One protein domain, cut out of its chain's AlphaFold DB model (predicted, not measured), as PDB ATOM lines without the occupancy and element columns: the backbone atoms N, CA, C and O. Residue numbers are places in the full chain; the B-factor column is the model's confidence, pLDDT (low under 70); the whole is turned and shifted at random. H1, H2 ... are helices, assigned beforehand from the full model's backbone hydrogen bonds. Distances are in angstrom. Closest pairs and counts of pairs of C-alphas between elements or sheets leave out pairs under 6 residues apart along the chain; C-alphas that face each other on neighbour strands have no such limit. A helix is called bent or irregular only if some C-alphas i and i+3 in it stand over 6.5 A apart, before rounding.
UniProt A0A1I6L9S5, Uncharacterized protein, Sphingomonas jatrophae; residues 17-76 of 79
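What this domain is: This is residues 17 to 76 of the 79 residues of an uncharacterized protein of Sphingomonas jatrophae (UniProt A0A1I6L9S5). Look for two long helices side by side, running opposite ways like the legs of a narrow U: a loop joins them at one end, and H1 touches H2b at the other. The 60 printed residues hold H1, then the bent but nearly straight H2, with no named strand: all helix. The whole is loose, a rod of 44 by 19 by 8 A, with a radius of gyration of the C-alphas of 14.3 A.

How they stand to each other: Begin with H2, residues 48 to 75, one helix by its hydrogen bonds but bent: C-alphas 62 and 65 are 6.5 A apart. Its arms, H2a, residues 48 to 62, and H2b, residues 65 to 75, stand at a shallow tilt of 15 degrees. H1, residues 17 to 38, touches H2b with residues 17 to 21 alone; the closest C-alphas, of Arg 17 and Met 73, are 5.5 A apart. They run opposite ways at a shallow tilt of 12 degrees. H1 and H2a are near each other, their closest C-alphas 8.3 A apart. Every O i to N i+4 pair is within hydrogen-bond range in H1 and H2b, and 10 of 11 in H2a.

Where its parts are: Find C-alpha 48 at (-6.904, 40.850, 7.584); H2a runs 20.7 A from there, and H2b 15.0 A. H1 runs 31.4 A from C-alpha 17 at (-44.921, 41.520, 3.614).

The domain as a whole: The C-alphas farthest apart, of Arg 43 and Thr 75, are 44.9 A apart. The printed part has no cut, and the link is short. Residues 42 to 48 stand free; pLDDT is under 70 at residues 40 to 47, 49, 60, 63 and 76.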
ATOM      1  N   ARG A  17     -46.230  41.315   4.267       75.62
ATOM      2  CA  ARG A  17     -44.921  41.520   3.614       75.62
ATOM      3  C   ARG A  17     -43.903  42.200   4.534       75.62
ATOM      4  O   ARG A  17     -42.730  41.845   4.522       75.62
ATOM      5  N   LYS A  18     -44.359  43.144   5.363       72.94
ATOM      6  CA  LYS A  18     -43.509  43.911   6.290       72.94
ATOM      7  C   LYS A  18     -42.916  43.035   7.408       72.94
ATOM      8  O   LYS A  18     -41.692  43.027   7.540       72.94
ATOM      9  N   PRO A  19     -43.709  42.256   8.176       83.62
ATOM     10  CA  PRO A  19     -43.138  41.367   9.187       83.62
ATOM     11  C   PRO A  19     -42.287  40.254   8.565       83.62
ATOM     12  O   PRO A  19     -41.210  39.964   9.078       83.62
ATOM     13  N   ALA A  20     -42.700  39.678   7.432       84.62
ATOM     14  CA  ALA A  20     -41.922  38.639   6.756       84.62
ATOM     15  C   ALA A  20     -40.524  39.126   6.324       84.62
ATOM     16  O   ALA A  20     -39.537  38.428   6.555       84.62
ATOM     17  N   GLY A  21     -40.417  40.339   5.768       82.06
ATOM     18  CA  GLY A  21     -39.124  40.942   5.430       82.06
ATOM     19  C   GLY A  21     -38.231  41.140   6.658       82.06
ATOM     20  O   GLY A  21     -37.048  40.798   6.624       82.06
ATOM     21  N   ALA A  22     -38.803  41.597   7.776       85.31
ATOM     22  CA  ALA A  22     -38.069  41.741   9.032       85.31
ATOM     23  C   ALA A  22     -37.511  40.398   9.540       85.31
ATOM     24  O   ALA A  22     -36.346  40.330   9.930       85.31
ATOM     25  N   PHE A  23     -38.290  39.313   9.469       88.38
ATOM     26  CA  PHE A  23     -37.808  37.979   9.848       88.38
ATOM     27  C   PHE A  23     -36.664  37.484   8.962       88.38
ATOM     28  O   PHE A  23     -35.702  36.924   9.483       88.38
ATOM     29  N   VAL A  24     -36.727  37.714   7.645       85.56
ATOM     30  CA  VAL A  24     -35.635  37.348   6.724       85.56
ATOM     31  C   VAL A  24     -34.355  38.114   7.062       85.56
ATOM     32  O   VAL A  24     -33.280  37.517   7.096       85.56
ATOM     33  N   LEU A  25     -34.462  39.411   7.365       83.25
ATOM     34  CA  LEU A  25     -33.315  40.222   7.777       83.25
ATOM     35  C   LEU A  25     -32.698  39.702   9.084       83.25
ATOM     36  O   LEU A  25     -31.482  39.535   9.166       83.25
ATOM     37  N   ILE A  26     -33.531  39.405  10.084       88.69
ATOM     38  CA  ILE A  26     -33.078  38.851  11.366       88.69
ATOM     39  C   ILE A  26     -32.396  37.497  11.148       88.69
ATOM     40  O   ILE A  26     -31.288  37.289  11.638       88.69
ATOM     41  N   ALA A  27     -33.012  36.596  10.379       89.56
ATOM     42  CA  ALA A  27     -32.448  35.286  10.073       89.56
ATOM     43  C   ALA A  27     -31.087  35.397   9.368       89.56
ATOM     44  O   ALA A  27     -30.166  34.655   9.704       89.56
ATOM     45  N   LEU A  28     -30.931  36.353   8.447       84.81
ATOM     46  CA  LEU A  28     -29.663  36.617   7.768       84.81
ATOM     47  C   LEU A  28     -28.576  37.083   8.747       84.81
ATOM     48  O   LEU A  28     -27.455  36.578   8.703       84.81
ATOM     49  N   ILE A  29     -28.904  38.017   9.647       84.25
ATOM     50  CA  ILE A  29     -27.966  38.520  10.664       84.25
ATOM     51  C   ILE A  29     -27.564  37.395  11.624       84.25
ATOM     52  O   ILE A  29     -26.383  37.250  11.930       84.25
ATOM     53  N   VAL A  30     -28.520  36.573  12.066       90.50
ATOM     54  CA  VAL A  30     -28.252  35.423  12.941       90.50
ATOM     55  C   VAL A  30     -27.369  34.399  12.233       90.50
ATOM     56  O   VAL A  30     -26.370  33.970  12.803       90.50
ATOM     57  N   ALA A  31     -27.684  34.042  10.986       88.00
ATOM     58  CA  ALA A  31     -26.868  33.124  10.196       88.00
ATOM     59  C   ALA A  31     -25.433  33.645  10.039       88.00
ATOM     60  O   ALA A  31     -24.481  32.880  10.190       88.00
ATOM     61  N   TRP A  32     -25.273  34.950   9.805       80.94
ATOM     62  CA  TRP A  32     -23.961  35.583   9.745       80.94
ATOM     63  C   TRP A  32     -23.229  35.510  11.088       80.94
ATOM     64  O   TRP A  32     -22.093  35.049  11.139       80.94
ATOM     65  N   ALA A  33     -23.882  35.891  12.187       83.69
ATOM     66  CA  ALA A  33     -23.302  35.825  13.526       83.69
ATOM     67  C   ALA A  33     -22.854  34.401  13.895       83.69
ATOM     68  O   ALA A  33     -21.751  34.225  14.408       83.69
ATOM     69  N   VAL A  34     -23.667  33.386  13.582       88.44
ATOM     70  CA  VAL A  34     -23.335  31.969  13.797       88.44
ATOM     71  C   VAL A  34     -22.155  31.540  12.931       88.44
ATOM     72  O   VAL A  34     -21.233  30.910  13.443       88.44
ATOM     73  N   LEU A  35     -22.145  31.905  11.645       84.19
ATOM     74  CA  LEU A  35     -21.035  31.598  10.743       84.19
ATOM     75  C   LEU A  35     -19.727  32.159  11.304       84.19
ATOM     76  O   LEU A  35     -18.739  31.438  11.412       84.19
ATOM     77  N   ILE A  36     -19.744  33.418  11.730       75.88
ATOM     78  CA  ILE A  36     -18.576  34.088  12.294       75.88
ATOM     79  C   ILE A  36     -18.156  33.451  13.618       75.88
ATOM     80  O   ILE A  36     -16.978  33.150  13.793       75.88
ATOM     81  N   ALA A  37     -19.100  33.167  14.512       81.25
ATOM     82  CA  ALA A  37     -18.821  32.492  15.777       81.25
ATOM     83  C   ALA A  37     -18.272  31.064  15.591       81.25
ATOM     84  O   ALA A  37     -17.541  30.574  16.448       81.25
ATOM     85  N   SER A  38     -18.607  30.400  14.478       81.75
ATOM     86  CA  SER A  38     -18.150  29.040  14.166       81.75
ATOM     87  C   SER A  38     -16.725  28.977  13.610       81.75
ATOM     88  O   SER A  38     -16.084  27.925  13.656       81.75
ATOM     89  N   LEU A  39     -16.211  30.087  13.077       78.44
ATOM     90  CA  LEU A  39     -14.871  30.131  12.511       78.44
ATOM     91  C   LEU A  39     -13.820  30.191  13.638       78.44
ATOM     92  O   LEU A  39     -13.974  30.959  14.589       78.44
ATOM     93  N   PRO A  40     -12.698  29.449  13.544       68.19
ATOM     94  CA  PRO A  40     -11.591  29.523  14.501       68.19
ATOM     95  C   PRO A  40     -10.736  30.776  14.240       68.19
ATOM     96  O   PRO A  40      -9.538  30.707  13.955       68.19
ATOM     97  N   ILE A  41     -11.369  31.950  14.296       63.75
ATOM     98  CA  ILE A  41     -10.806  33.228  13.839       63.75
ATOM     99  C   ILE A  41      -9.589  33.658  14.668       63.75
ATOM    100  O   ILE A  41      -8.751  34.395  14.161       63.75
ATOM    101  N   GLY A  42      -9.421  33.130  15.886       60.28
ATOM    102  CA  GLY A  42      -8.253  33.371  16.744       60.28
ATOM    103  C   GLY A  42      -6.897  32.933  16.163       60.28
ATOM    104  O   GLY A  42      -5.873  33.184  16.790       60.28
ATOM    105  N   ARG A  43      -6.862  32.289  14.986       64.94
ATOM    106  CA  ARG A  43      -5.630  31.870  14.289       64.94
ATOM    107  C   ARG A  43      -5.240  32.728  13.079       64.94
ATOM    108  O   ARG A  43      -4.167  32.511  12.525       64.94
ATOM    109  N   LEU A  44      -6.087  33.664  12.647       63.75
ATOM    110  CA  LEU A  44      -5.808  34.534  11.496       63.75
ATOM    111  C   LEU A  44      -5.067  35.815  11.925       63.75
ATOM    112  O   LEU A  44      -5.271  36.287  13.043       63.75
ATOM    113  N   PRO A  45      -4.249  36.429  11.045       69.56
ATOM    114  CA  PRO A  45      -3.640  37.729  11.311       69.56
ATOM    115  C   PRO A  45      -4.732  38.772  11.587       69.56
ATOM    116  O   PRO A  45      -5.594  39.011  10.736       69.56
ATOM    117  N   GLY A  46      -4.686  39.412  12.760       67.19
ATOM    118  CA  GLY A  46      -5.746  40.305  13.251       67.19
ATOM    119  C   GLY A  46      -6.070  41.507  12.353       67.19
ATOM    120  O   GLY A  46      -7.128  42.105  12.501       67.19
ATOM    121  N   LEU A  47      -5.206  41.840  11.387       69.75
ATOM    122  CA  LEU A  47      -5.409  42.960  10.462       69.75
ATOM    123  C   LEU A  47      -6.175  42.579   9.181       69.75
ATOM    124  O   LEU A  47      -6.850  43.428   8.605       69.75
ATOM    125  N   LEU A  48      -6.127  41.311   8.747       73.06
ATOM    126  CA  LEU A  48      -6.904  40.850   7.584       73.06
ATOM    127  C   LEU A  48      -8.360  40.539   7.944       73.06
ATOM    128  O   LEU A  48      -9.244  40.734   7.112       73.06
ATOM    129  N   GLN A  49      -8.613  40.092   9.177       69.75
ATOM    130  CA  GLN A  49      -9.962  39.853   9.698       69.75
ATOM    131  C   GLN A  49     -10.930  41.013   9.407       69.75
ATOM    132  O   GLN A  49     -11.924  40.778   8.720       69.75
ATOM    133  N   PRO A  50     -10.681  42.255   9.873       78.19
ATOM    134  CA  PRO A  50     -11.638  43.344   9.710       78.19
ATOM    135  C   PRO A  50     -11.863  43.702   8.241       78.19
ATOM    136  O   PRO A  50     -12.986  44.012   7.869       78.19
ATOM    137  N   ILE A  51     -10.846  43.598   7.383       80.69
ATOM    138  CA  ILE A  51     -10.986  43.892   5.950       80.69
ATOM    139  C   ILE A  51     -11.934  42.885   5.290       80.69
ATOM    140  O   ILE A  51     -12.860  43.283   4.583       80.69
ATOM    141  N   VAL A  52     -11.757  41.590   5.567       76.81
ATOM    142  CA  VAL A  52     -12.655  40.541   5.062       76.81
ATOM    143  C   VAL A  52     -14.069  40.730   5.614       76.81
ATOM    144  O   VAL A  52     -15.026  40.624   4.851       76.81
ATOM    145  N   TYR A  53     -14.222  41.089   6.892       74.62
ATOM    146  CA  TYR A  53     -15.532  41.381   7.487       74.62
ATOM    147  C   TYR A  53     -16.224  42.588   6.874       74.62
ATOM    148  O   TYR A  53     -17.433  42.554   6.664       74.62
ATOM    149  N   VAL A  54     -15.475  43.645   6.584       82.06
ATOM    150  CA  VAL A  54     -16.004  44.865   5.982       82.06
ATOM    151  C   VAL A  54     -16.426  44.587   4.544       82.06
ATOM    152  O   VAL A  54     -17.541  44.931   4.177       82.06
ATOM    153  N   VAL A  55     -15.611  43.898   3.743       80.69
ATOM    154  CA  VAL A  55     -15.967  43.572   2.351       80.69
ATOM    155  C   VAL A  55     -17.118  42.567   2.289       80.69
ATOM    156  O   VAL A  55     -18.062  42.776   1.528       80.69
ATOM    157  N   ALA A  56     -17.088  41.515   3.111       76.38
ATOM    158  CA  ALA A  56     -18.172  40.540   3.175       76.38
ATOM    159  C   ALA A  56     -19.456  41.173   3.726       76.38
ATOM    160  O   ALA A  56     -20.508  41.027   3.124       76.38
ATOM    161  N   GLY A  57     -19.395  41.947   4.807       76.31
ATOM    162  CA  GLY A  57     -20.562  42.627   5.369       76.31
ATOM    163  C   GLY A  57     -21.135  43.688   4.428       76.31
ATOM    164  O   GLY A  57     -22.315  43.642   4.089       76.31
ATOM    165  N   ILE A  58     -20.314  44.629   3.959       76.12
ATOM    166  CA  ILE A  58     -20.764  45.740   3.106       76.12
ATOM    167  C   ILE A  58     -21.189  45.232   1.725       76.12
ATOM    168  O   ILE A  58     -22.247  45.616   1.233       76.12
ATOM    169  N   GLY A  59     -20.420  44.342   1.102       71.06
ATOM    170  CA  GLY A  59     -20.760  43.806  -0.216       71.06
ATOM    171  C   GLY A  59     -21.962  42.862  -0.178       71.06
ATOM    172  O   GLY A  59     -22.883  42.996  -0.987       71.06
ATOM    173  N   TRP A  60     -21.982  41.924   0.774       69.31
ATOM    174  CA  TRP A  60     -22.981  40.856   0.811       69.31
ATOM    175  C   TRP A  60     -24.292  41.274   1.468       69.31
ATOM    176  O   TRP A  60     -25.340  40.933   0.941       69.31
ATOM    177  N   ILE A  61     -24.274  41.996   2.596       71.19
ATOM    178  CA  ILE A  61     -25.506  42.325   3.343       71.19
ATOM    179  C   ILE A  61     -26.216  43.541   2.740       71.19
ATOM    180  O   ILE A  61     -27.446  43.581   2.714       71.19
ATOM    181  N   TRP A  62     -25.484  44.523   2.211       70.00
ATOM    182  CA  TRP A  62     -26.106  45.771   1.755       70.00
ATOM    183  C   TRP A  62     -26.493  45.766   0.280       70.00
ATOM    184  O   TRP A  62     -27.569  46.245  -0.078       70.00
ATOM    185  N   LEU A  63     -25.643  45.240  -0.603       67.75
ATOM    186  CA  LEU A  63     -25.876  45.422  -2.035       67.75
ATOM    187  C   LEU A  63     -26.897  44.424  -2.596       67.75
ATOM    188  O   LEU A  63     -27.708  44.795  -3.446       67.75
ATOM    189  N   PHE A  64     -26.875  43.179  -2.114       72.06
ATOM    190  CA  PHE A  64     -27.619  42.081  -2.731       72.06
ATOM    191  C   PHE A  64     -28.986  41.802  -2.073       72.06
ATOM    192  O   PHE A  64     -30.002  41.904  -2.765       72.06
ATOM    193  N   PRO A  65     -29.088  41.506  -0.761       71.81
ATOM    194  CA  PRO A  65     -30.366  41.227  -0.129       71.81
ATOM    195  C   PRO A  65     -31.109  42.515   0.211       71.81
ATOM    196  O   PRO A  65     -32.308  42.552  -0.006       71.81
ATOM    197  N   PHE A  66     -30.447  43.589   0.659       77.19
ATOM    198  CA  PHE A  66     -31.137  44.818   1.076       77.19
ATOM    199  C   PHE A  66     -31.984  45.408  -0.055       77.19
ATOM    200  O   PHE A  66     -33.191  45.572   0.092       77.19
ATOM    201  N   ARG A  67     -31.388  45.637  -1.229       76.06
ATOM    202  CA  ARG A  67     -32.114  46.217  -2.371       76.06
ATOM    203  C   ARG A  67     -33.278  45.324  -2.808       76.06
ATOM    204  O   ARG A  67     -34.384  45.808  -2.997       76.06
ATOM    205  N   ARG A  68     -33.051  44.010  -2.889       79.69
ATOM    206  CA  ARG A  68     -34.050  43.032  -3.346       79.69
ATOM    207  C   ARG A  68     -35.180  42.824  -2.332       79.69
ATOM    208  O   ARG A  68     -36.331  42.676  -2.727       79.69
ATOM    209  N   LEU A  69     -34.861  42.856  -1.038       79.19
ATOM    210  CA  LEU A  69     -35.816  42.721   0.061       79.19
ATOM    211  C   LEU A  69     -36.678  43.980   0.199       79.19
ATOM    212  O   LEU A  69     -37.882  43.852   0.385       79.19
ATOM    213  N   PHE A  70     -36.102  45.178   0.050       77.62
ATOM    214  CA  PHE A  70     -36.865  46.432   0.029       77.62
ATOM    215  C   PHE A  70     -37.829  46.486  -1.154       77.62
ATOM    216  O   PHE A  70     -39.023  46.698  -0.948       77.62
ATOM    217  N   THR A  71     -37.355  46.172  -2.364       79.56
ATOM    218  CA  THR A  71     -38.230  46.079  -3.540       79.56
ATOM    219  C   THR A  71     -39.346  45.061  -3.322       79.56
ATOM    220  O   THR A  71     -40.502  45.349  -3.620       79.56
ATOM    221  N   TRP A  72     -39.046  43.901  -2.733       82.38
ATOM    222  CA  TRP A  72     -40.061  42.900  -2.420       82.38
ATOM    223  C   TRP A  72     -41.059  43.360  -1.343       82.38
ATOM    224  O   TRP A  72     -42.254  43.087  -1.460       82.38
ATOM    225  N   MET A  73     -40.616  44.084  -0.313       80.56
ATOM    226  CA  MET A  73     -41.510  44.636   0.713       80.56
ATOM    227  C   MET A  73     -42.461  45.694   0.138       80.56
ATOM    228  O   MET A  73     -43.622  45.744   0.550       80.56
ATOM    229  N   GLU A  74     -41.984  46.506  -0.806       74.94
ATOM    230  CA  GLU A  74     -42.760  47.567  -1.455       74.94
ATOM    231  C   GLU A  74     -43.703  47.035  -2.543       74.94
ATOM    232  O   GLU A  74     -44.845  47.480  -2.634       74.94
ATOM    233  N   THR A  75     -43.263  46.062  -3.348       75.25
ATOM    234  CA  THR A  75     -44.000  45.618  -4.552       75.25
ATOM    235  C   THR A  75     -44.539  44.190  -4.475       75.25
ATOM    236  O   THR A  75     -45.370  43.793  -5.291       75.25
ATOM    237  N   GLY A  76     -44.091  43.383  -3.513       69.56
ATOM    238  CA  GLY A  76     -44.443  41.966  -3.411       69.56
ATOM    239  C   GLY A  76     -43.870  41.080  -4.522       69.56
ATOM    240  O   GLY A  76     -44.213  39.898  -4.572       69.56
TER     241      GLY A  76